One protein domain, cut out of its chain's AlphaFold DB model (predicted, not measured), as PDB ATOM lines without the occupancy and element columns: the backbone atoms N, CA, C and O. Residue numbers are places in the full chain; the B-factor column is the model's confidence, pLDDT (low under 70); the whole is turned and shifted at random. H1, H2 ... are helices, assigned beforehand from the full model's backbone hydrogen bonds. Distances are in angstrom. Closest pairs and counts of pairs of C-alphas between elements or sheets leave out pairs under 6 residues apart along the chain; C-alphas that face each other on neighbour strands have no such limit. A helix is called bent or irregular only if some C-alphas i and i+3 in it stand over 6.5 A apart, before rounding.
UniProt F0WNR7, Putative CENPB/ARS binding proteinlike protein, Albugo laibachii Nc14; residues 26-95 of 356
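What this domain is: This is residues 26 to 95 of the 356 residues of the protein "Putative CENPB/ARS binding proteinlike protein" of Albugo laibachii Nc14 (UniProt F0WNR7). A long helix, H2, makes the middle of this domain; H1 meets it at a steep tilt with residues 31 to 35, H3 folds back beside residues 63 to 67 of H2 as a helical hairpin, and H4 stands about perpendicular to H2 near residues 52 to 56. H1, H3 and H4 are apart from one another, and each is joined to H2 by its own contact. The printed part has 70 residues with four named helices in the order H1, H2, H3, H4 and no named strand, and the class is all helix. The whole is compact, with a radius of gyration of the C-alphas of 12.1 A, and only just elongated, with spans of 36 by 24 by 17 A.

How they stand to each other: H1, residues 29 to 44, touches H2, residues 52 to 69, with residues 31 to 35 alone; the closest C-alphas are those of Leu 35 and Ala 59, 6.3 A apart. The two run opposite ways at a steep tilt of 50 degrees. H3, residues 71 to 78, touches H2 at residues 63 to 67 of H2 alone, and the closest C-alphas, of Ile 67 and Ser 74, are 5.0 A apart. H2 and H3 form a helical hairpin, running opposite ways at a shallow tilt of 24 degrees. H4, residues 84 to 93, only just touches H2, with 3 pairs of C-alphas within 8 A, at residues 52 to 56 of H2 alone; the closest C-alphas are those of Gly 52 and Leu 87, 6.8 A apart. Their lines are about perpendicular, at 88 degrees. H2 is the hub, touching 3 other helices. H1 and H3 are apart, H3 and H4 are apart, and H1 and H4 are only just apart, with closest C-alphas 8.3 A from each other. In H1 and H4 every O i to N i+4 pair is within hydrogen-bond range, while in H2 13 of 14 pairs are, and in H3 2 of 4, beside 3 of 5 O i to N i+3 pairs.

Where its parts are: H1 runs from Pro 29, C-alpha at (26.439, 8.589, 49.720), to Gln 44, 22.1 A from first to last C-alpha. H2, Gly 52 to Ser 69, is 25.7 A long, with C-alpha 52 at (18.196, 21.559, 38.699). H3, Pro 71 to Asn 78, is irregular: C-alphas 72 and 75 are 7.5 A apart. H4, Pro 84 to Arg 93, measures 14.4 A and ends with C-alpha 93 at (19.160, 7.308, 40.368).

The domain as a whole: The two C-alphas farthest apart are those of Lys 46 and Asp 72, at 36.8 A. The printed part has no cut. The links H2 to H3 and H3 to H4 are tight, and the link H1 to H2, 7 residues, is short. The mean pLDDT of the printed part of this model is 72.3, and 21 residues are under 70, among them residues 39 to 53.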
ATOM      1  N   VAL A  26      32.538   9.603  41.575       53.16
ATOM      2  CA  VAL A  26      32.568  10.606  42.641       53.16
ATOM      3  C   VAL A  26      31.119  10.797  43.062       53.16
ATOM      4  O   VAL A  26      30.377  11.602  42.507       53.16
ATOM      5  N   THR A  27      30.679   9.913  43.946       57.34
ATOM      6  CA  THR A  27      29.370   9.933  44.599       57.34
ATOM      7  C   THR A  27      29.674   9.850  46.082       57.34
ATOM      8  O   THR A  27      30.315   8.885  46.495       57.34
ATOM      9  N   SER A  28      29.281  10.858  46.858       70.69
ATOM     10  CA  SER A  28      29.295  10.779  48.320       70.69
ATOM     11  C   SER A  28      27.895  10.322  48.743       70.69
ATOM     12  O   SER A  28      26.944  11.073  48.508       70.69
ATOM     13  N   PRO A  29      27.737   9.092  49.275       72.69
ATOM     14  CA  PRO A  29      26.439   8.589  49.720       72.69
ATOM     15  C   PRO A  29      25.798   9.506  50.762       72.69
ATOM     16  O   PRO A  29      24.616   9.804  50.651       72.69
ATOM     17  N   GLU A  30      26.596  10.040  51.691       74.00
ATOM     18  CA  GLU A  30      26.127  10.949  52.741       74.00
ATOM     19  C   GLU A  30      25.631  12.292  52.179       74.00
ATOM     20  O   GLU A  30      24.573  12.787  52.568       74.00
ATOM     21  N   LEU A  31      26.346  12.876  51.210       81.75
ATOM     22  CA  LEU A  31      25.895  14.099  50.541       81.75
ATOM     23  C   LEU A  31      24.584  13.869  49.784       81.75
ATOM     24  O   LEU A  31      23.694  14.719  49.816       81.75
ATOM     25  N   GLU A  32      24.472  12.741  49.081       75.50
ATOM     26  CA  GLU A  32      23.273  12.394  48.317       75.50
ATOM     27  C   GLU A  32      22.081  12.087  49.224       75.50
ATOM     28  O   GLU A  32      20.975  12.514  48.903       75.50
ATOM     29  N   GLU A  33      22.297  11.434  50.366       67.88
ATOM     30  CA  GLU A  33      21.269  11.172  51.374       67.88
ATOM     31  C   GLU A  33      20.744  12.471  51.989       67.88
ATOM     32  O   GLU A  33      19.536  12.711  51.968       67.88
ATOM     33  N   ARG A  34      21.630  13.377  52.432       72.44
ATOM     34  CA  ARG A  34      21.227  14.698  52.955       72.44
ATOM     35  C   ARG A  34      20.496  15.534  51.906       72.44
ATOM     36  O   ARG A  34      19.519  16.216  52.215       72.44
ATOM     37  N   LEU A  35      20.952  15.479  50.655       76.75
ATOM     38  CA  LEU A  35      20.309  16.181  49.549       76.75
ATOM     39  C   LEU A  35      18.934  15.586  49.220       76.75
ATOM     40  O   LEU A  35      18.005  16.339  48.936       76.75
ATOM     41  N   LEU A  36      18.790  14.261  49.275       70.31
ATOM     42  CA  LEU A  36      17.523  13.574  49.041       70.31
ATOM     43  C   LEU A  36      16.526  13.841  50.170       70.31
ATOM     44  O   LEU A  36      15.379  14.159  49.879       70.31
ATOM     45  N   LEU A  37      16.959  13.799  51.433       67.69
ATOM     46  CA  LEU A  37      16.136  14.169  52.589       67.69
ATOM     47  C   LEU A  37      15.627  15.606  52.469       67.69
ATOM     48  O   LEU A  37      14.439  15.855  52.662       67.69
ATOM     49  N   TRP A  38      16.492  16.537  52.066       74.75
ATOM     50  CA  TRP A  38      16.101  17.922  51.818       74.75
ATOM     51  C   TRP A  38      15.074  18.048  50.681       74.75
ATOM     52  O   TRP A  38      14.114  18.812  50.796       74.75
ATOM     53  N   ILE A  39      15.221  17.269  49.601       67.44
ATOM     54  CA  ILE A  39      14.218  17.197  48.528       67.44
ATOM     55  C   ILE A  39      12.893  16.648  49.080       67.44
ATOM     56  O   ILE A  39      11.871  17.305  48.913       67.44
ATOM     57  N   CYS A  40      12.898  15.524  49.803       63.81
ATOM     58  CA  CYS A  40      11.701  14.931  50.414       63.81
ATOM     59  C   CYS A  40      10.991  15.899  51.377       63.81
ATOM     60  O   CYS A  40       9.764  15.982  51.379       63.81
ATOM     61  N   GLN A  41      11.742  16.689  52.148       59.47
ATOM     62  CA  GLN A  41      11.188  17.744  53.000       59.47
ATOM     63  C   GLN A  41      10.510  18.840  52.164       59.47
ATOM     64  O   GLN A  41       9.377  19.227  52.449       59.47
ATOM     65  N   CYS A  42      11.147  19.306  51.085       62.38
ATOM     66  CA  CYS A  42      10.526  20.269  50.168       62.38
ATOM     67  C   CYS A  42       9.202  19.740  49.584       62.38
ATOM     68  O   CYS A  42       8.258  20.508  49.379       62.38
ATOM     69  N   GLU A  43       9.117  18.434  49.333       62.88
ATOM     70  CA  GLU A  43       7.919  17.765  48.818       62.88
ATOM     71  C   GLU A  43       6.808  17.670  49.856       62.88
ATOM     72  O   GLU A  43       5.682  18.088  49.571       62.88
ATOM     73  N   GLN A  44       7.133  17.195  51.063       59.41
ATOM     74  CA  GLN A  44       6.214  17.101  52.200       59.41
ATOM     75  C   GLN A  44       5.532  18.448  52.469       59.41
ATOM     76  O   GLN A  44       4.319  18.511  52.669       59.41
ATOM     77  N   TYR A  45       6.294  19.539  52.379       60.81
ATOM     78  CA  TYR A  45       5.813  20.899  52.616       60.81
ATOM     79  C   TYR A  45       5.276  21.622  51.371       60.81
ATOM     80  O   TYR A  45       4.975  22.822  51.412       60.81
ATOM     81  N   LYS A  46       5.118  20.921  50.244       59.16
ATOM     82  CA  LYS A  46       4.563  21.477  48.997       59.16
ATOM     83  C   LYS A  46       5.318  22.729  48.513       59.16
ATOM     84  O   LYS A  46       4.698  23.667  48.011       59.16
ATOM     85  N   LEU A  47       6.642  22.775  48.675       55.59
ATOM     86  CA  LEU A  47       7.503  23.885  48.257       55.59
ATOM     87  C   LEU A  47       8.066  23.647  46.855       55.59
ATOM     88  O   LEU A  47       8.970  22.826  46.685       55.59
ATOM     89  N   PRO A  48       7.607  24.376  45.825       58.88
ATOM     90  CA  PRO A  48       7.999  24.077  44.462       58.88
ATOM     91  C   PRO A  48       9.364  24.693  44.120       58.88
ATOM     92  O   PRO A  48       9.514  25.307  43.079       58.88
ATOM     93  N   ILE A  49      10.356  24.588  45.002       57.03
ATOM     94  CA  ILE A  49      11.662  25.245  44.863       57.03
ATOM     95  C   ILE A  49      12.685  24.339  44.180       57.03
ATOM     96  O   ILE A  49      13.665  24.807  43.623       57.03
ATOM     97  N   VAL A  50      12.476  23.028  44.156       63.97
ATOM     98  CA  VAL A  50      13.500  22.079  43.714       63.97
ATOM     99  C   VAL A  50      13.714  22.170  42.194       63.97
ATOM    100  O   VAL A  50      13.052  21.508  41.410       63.97
ATOM    101  N   THR A  51      14.640  23.009  41.738       67.06
ATOM    102  CA  THR A  51      15.093  23.051  40.337       67.06
ATOM    103  C   THR A  51      16.463  22.418  40.191       67.06
ATOM    104  O   THR A  51      17.231  22.345  41.143       67.06
ATOM    105  N   GLY A  52      16.847  22.057  38.966       66.25
ATOM    106  CA  GLY A  52      18.196  21.559  38.699       66.25
ATOM    107  C   GLY A  52      19.317  22.534  39.092       66.25
ATOM    108  O   GLY A  52      20.443  22.122  39.349       66.25
ATOM    109  N   ALA A  53      19.039  23.840  39.145       66.56
ATOM    110  CA  ALA A  53      19.986  24.825  39.665       66.56
ATOM    111  C   ALA A  53      20.052  24.794  41.200       66.56
ATOM    112  O   ALA A  53      21.143  24.845  41.757       66.56
ATOM    113  N   ILE A  54      18.900  24.653  41.861       71.31
ATOM    114  CA  ILE A  54      18.786  24.573  43.321       71.31
ATOM    115  C   ILE A  54      19.390  23.292  43.877       71.31
ATOM    116  O   ILE A  54      20.134  23.358  44.843       71.31
ATOM    117  N   ILE A  55      19.143  22.144  43.244       79.12
ATOM    118  CA  ILE A  55      19.740  20.869  43.659       79.12
ATOM    119  C   ILE A  55      21.267  20.989  43.664       79.12
ATOM    120  O   ILE A  55      21.918  20.580  44.616       79.12
ATOM    121  N   ARG A  56      21.847  21.612  42.631       80.88
ATOM    122  CA  ARG A  56      23.298  21.832  42.549       80.88
ATOM    123  C   ARG A  56      23.808  22.819  43.599       80.88
ATOM    124  O   ARG A  56      24.857  22.582  44.179       80.88
ATOM    125  N   ALA A  57      23.069  23.897  43.850       76.12
ATOM    126  CA  ALA A  57      23.395  24.868  44.892       76.12
ATOM    127  C   ALA A  57      23.353  24.252  46.300       76.12
ATOM    128  O   ALA A  57      24.285  24.425  47.083       76.12
ATOM    129  N   LYS A  58      22.298  23.489  46.610       81.25
ATOM    130  CA  LYS A  58      22.156  22.786  47.885       81.25
ATOM    131  C   LYS A  58      23.227  21.704  48.039       81.25
ATOM    132  O   LYS A  58      23.810  21.601  49.109       81.25
ATOM    133  N   ALA A  59      23.547  20.969  46.973       84.38
ATOM    134  CA  ALA A  59      24.652  20.010  46.967       84.38
ATOM    135  C   ALA A  59      26.002  20.680  47.277       84.38
ATOM    136  O   ALA A  59      26.788  20.148  48.053       84.38
ATOM    137  N   ASP A  60      26.251  21.873  46.730       83.50
ATOM    138  CA  ASP A  60      27.455  22.663  47.010       83.50
ATOM    139  C   ASP A  60      27.521  23.161  48.463       83.50
ATOM    140  O   ASP A  60      28.584  23.145  49.086       83.50
ATOM    141  N   LYS A  61      26.375  23.554  49.031       82.62
ATOM    142  CA  LYS A  61      26.251  23.930  50.445       82.62
ATOM    143  C   LYS A  61      26.520  22.740  51.373       82.62
ATOM    144  O   LYS A  61      27.401  22.837  52.218       82.62
ATOM    145  N   ILE A  62      25.867  21.599  51.133       83.25
ATOM    146  CA  ILE A  62      26.088  20.351  51.886       83.25
ATOM    147  C   ILE A  62      27.550  19.902  51.767       83.25
ATOM    148  O   ILE A  62      28.148  19.492  52.755       83.25
ATOM    149  N   ARG A  63      28.168  20.035  50.583       86.06
ATOM    150  CA  ARG A  63      29.598  19.751  50.395       86.06
ATOM    151  C   ARG A  63      30.467  20.611  51.314       86.06
ATOM    152  O   ARG A  63      31.374  20.079  51.939       86.06
ATOM    153  N   ARG A  64      30.209  21.922  51.388       83.25
ATOM    154  CA  ARG A  64      30.967  22.835  52.263       83.25
ATOM    155  C   ARG A  64      30.797  22.484  53.740       83.25
ATOM    156  O   ARG A  64      31.786  22.476  54.461       83.25
ATOM    157  N   GLU A  65      29.586  22.138  54.163       83.31
ATOM    158  CA  GLU A  65      29.303  21.688  55.532       83.31
ATOM    159  C   GLU A  65      30.049  20.383  55.865       83.31
ATOM    160  O   GLU A  65      30.717  20.300  56.891       83.31
ATOM    161  N   LEU A  66      30.028  19.395  54.963       81.94
ATOM    162  CA  LEU A  66      30.737  18.121  55.140       81.94
ATOM    163  C   LEU A  66      32.262  18.285  55.164       81.94
ATOM    164  O   LEU A  66      32.925  17.617  55.951       81.94
ATOM    165  N   ILE A  67      32.827  19.193  54.361       82.75
ATOM    166  CA  ILE A  67      34.270  19.500  54.389       82.75
ATOM    167  C   ILE A  67      34.696  20.028  55.766       82.75
ATOM    168  O   ILE A  67      35.783  19.697  56.232       82.75
ATOM    169  N   ILE A  68      33.846  20.827  56.418       80.19
ATOM    170  CA  ILE A  68      34.114  21.363  57.758       80.19
ATOM    171  C   ILE A  68      33.991  20.257  58.818       80.19
ATOM    172  O   ILE A  68      34.805  20.200  59.735       80.19
ATOM    173  N   SER A  69      33.000  19.368  58.695       75.50
ATOM    174  CA  SER A  69      32.752  18.294  59.669       75.50
ATOM    175  C   SER A  69      33.657  17.064  59.510       75.50
ATOM    176  O   SER A  69      33.836  16.328  60.475       75.50
ATOM    177  N   THR A  70      34.219  16.825  58.321       72.81
ATOM    178  CA  THR A  70      35.048  15.645  58.001       72.81
ATOM    179  C   THR A  70      36.276  16.032  57.156       72.81
ATOM    180  O   THR A  70      36.285  15.862  55.932       72.81
ATOM    181  N   PRO A  71      37.348  16.561  57.781       71.06
ATOM    182  CA  PRO A  71      38.540  17.031  57.067       71.06
ATOM    183  C   PRO A  71      39.229  15.944  56.227       71.06
ATOM    184  O   PRO A  71      39.743  16.237  55.142       71.06
ATOM    185  N   ASP A  72      39.168  14.686  56.671       71.25
ATOM    186  CA  ASP A  72      39.788  13.526  56.012       71.25
ATOM    187  C   ASP A  72      39.146  13.178  54.653       71.25
ATOM    188  O   ASP A  72      39.785  12.576  53.786       71.25
ATOM    189  N   GLU A  73      37.898  13.599  54.411       71.38
ATOM    190  CA  GLU A  73      37.195  13.392  53.134       71.38
ATOM    191  C   GLU A  73      37.213  14.624  52.216       71.38
ATOM    192  O   GLU A  73      36.705  14.579  51.087       71.38
ATOM    193  N   SER A  74      37.847  15.717  52.648       70.62
ATOM    194  CA  SER A  74      37.856  17.003  51.940       70.62
ATOM    195  C   SER A  74      38.365  16.901  50.497       70.62
ATOM    196  O   SER A  74      37.777  17.495  49.593       70.62
ATOM    197  N   ALA A  75      39.394  16.088  50.233       71.81
ATOM    198  CA  ALA A  75      39.926  15.869  48.885       71.81
ATOM    199  C   ALA A  75      38.912  15.177  47.949       71.81
ATOM    200  O   ALA A  75      38.782  15.551  46.781       71.81
ATOM    201  N   LYS A  76      38.148  14.201  48.463       72.88
ATOM    202  CA  LYS A  76      37.103  13.491  47.700       72.88
ATOM    203  C   LYS A  76      35.887  14.385  47.460       72.88
ATOM    204  O   LYS A  76      35.317  14.365  46.369       72.88
ATOM    205  N   LEU A  77      35.512  15.187  48.457       73.06
ATOM    206  CA  LEU A  77      34.407  16.139  48.369       73.06
ATOM    207  C   LEU A  77      34.728  17.280  47.397       73.06
ATOM    208  O   LEU A  77      33.899  17.596  46.547       73.06
ATOM    209  N   ASN A  78      35.937  17.842  47.434       75.62
ATOM    210  CA  ASN A  78      36.372  18.898  46.510       75.62
ATOM    211  C   ASN A  78      36.453  18.432  45.046       75.62
ATOM    212  O   ASN A  78      36.245  19.232  44.136       75.62
ATOM    213  N   ALA A  79      36.673  17.135  44.803       76.38
ATOM    214  CA  ALA A  79      36.641  16.549  43.463       76.38
ATOM    215  C   ALA A  79      35.220  16.438  42.860       76.38
ATOM    216  O   ALA A  79      35.077  16.146  41.668       76.38
ATOM    217  N   LEU A  80      34.154  16.662  43.645       77.06
ATOM    218  CA  LEU A  80      32.775  16.674  43.147       77.06
ATOM    219  C   LEU A  80      32.490  17.954  42.360       77.06
ATOM    220  O   LEU A  80      32.416  19.049  42.923       77.06
ATOM    221  N   VAL A  81      32.219  17.795  41.063       75.38
ATOM    222  CA  VAL A  81      31.763  18.889  40.199       75.38
ATOM    223  C   VAL A  81      30.281  18.715  39.873       75.38
ATOM    224  O   VAL A  81      29.880  17.806  39.140       75.38
ATOM    225  N   PHE A  82      29.451  19.626  40.379       79.50
ATOM    226  CA  PHE A  82      28.001  19.627  40.170       79.50
ATOM    227  C   PHE A  82      27.625  20.172  38.775       79.50
ATOM    228  O   PHE A  82      26.957  21.194  38.627       79.50
ATOM    229  N   LEU A  83      28.074  19.504  37.710       74.31
ATOM    230  CA  LEU A  83      27.729  19.830  36.318       74.31
ATOM    231  C   LEU A  83      26.337  19.292  35.926       74.31
ATOM    232  O   LEU A  83      25.799  18.413  36.605       74.31
ATOM    233  N   PRO A  84      25.752  19.736  34.791       69.25
ATOM    234  CA  PRO A  84      24.498  19.173  34.277       69.25
ATOM    235  C   PRO A  84      24.519  17.641  34.126       69.25
ATOM    236  O   PRO A  84      23.506  16.983  34.355       69.25
ATOM    237  N   GLY A  85      25.680  17.057  33.804       70.06
ATOM    238  CA  GLY A  85      25.859  15.604  33.715       70.06
ATOM    239  C   GLY A  85      25.756  14.874  35.060       70.06
ATOM    240  O   GLY A  85      25.201  13.777  35.113       70.06
ATOM    241  N   TRP A  86      26.229  15.484  36.154       83.12
ATOM    242  CA  TRP A  86      26.043  14.949  37.510       83.12
ATOM    243  C   TRP A  86      24.563  14.981  37.900       83.12
ATOM    244  O   TRP A  86      24.014  13.968  38.331       83.12
ATOM    245  N   LEU A  87      23.894  16.108  37.635       76.31
ATOM    246  CA  LEU A  87      22.470  16.283  37.916       76.31
ATOM    247  C   LEU A  87      21.607  15.258  37.163       76.31
ATOM    248  O   LEU A  87      20.697  14.680  37.743       76.31
ATOM    249  N   SER A  88      21.919  14.987  35.892       71.75
ATOM    250  CA  SER A  88      21.229  13.965  35.091       71.75
ATOM    251  C   SER A  88      21.346  12.563  35.712       71.75
ATOM    252  O   SER A  88      20.351  11.849  35.848       71.75
ATOM    253  N   LYS A  89      22.545  12.185  36.181       75.69
ATOM    254  CA  LYS A  89      22.770  10.907  36.879       75.69
ATOM    255  C   LYS A  89      22.088  10.851  38.246       75.69
ATOM    256  O   LYS A  89      21.588   9.798  38.628       75.69
ATOM    257  N   PHE A  90      22.069  11.955  38.989       75.19
ATOM    258  CA  PHE A  90      21.334  12.072  40.250       75.19
ATOM    259  C   PHE A  90      19.823  11.907  40.023       75.19
ATOM    260  O   PHE A  90      19.200  11.057  40.654       75.19
ATOM    261  N   HIS A  91      19.252  12.602  39.032       76.44
ATOM    262  CA  HIS A  91      17.845  12.445  38.662       76.44
ATOM    263  C   HIS A  91      17.496  11.006  38.279       76.44
ATOM    264  O   HIS A  91      16.491  10.479  38.745       76.44
ATOM    265  N   SER A  92      18.335  10.361  37.463       70.19
ATOM    266  CA  SER A  92      18.115   8.977  37.042       70.19
ATOM    267  C   SER A  92      18.150   7.992  38.212       70.19
ATOM    268  O   SER A  92      17.366   7.048  38.216       70.19
ATOM    269  N   ARG A  93      19.038   8.193  39.195       75.25
ATOM    270  CA  ARG A  93      19.160   7.308  40.368       75.25
ATOM    271  C   ARG A  93      17.982   7.439  41.327       75.25
ATOM    272  O   ARG A  93      17.506   6.429  41.832       75.25
ATOM    273  N   HIS A  94      17.478   8.657  41.511       69.69
ATOM    274  CA  HIS A  94      16.389   8.953  42.449       69.69
ATOM    275  C   HIS A  94      15.027   9.160  41.766       69.69
ATOM    276  O   HIS A  94      14.088   9.639  42.392       69.69
ATOM    277  N   ARG A  95      14.904   8.785  40.483       70.81
ATOM    278  CA  ARG A  95      13.661   8.835  39.685       70.81
ATOM    279  C   ARG A  95      12.990  10.219  39.642       70.81
ATOM    280  O   ARG A  95      11.767  10.333  39.598       70.81
TER     281      ARG A  95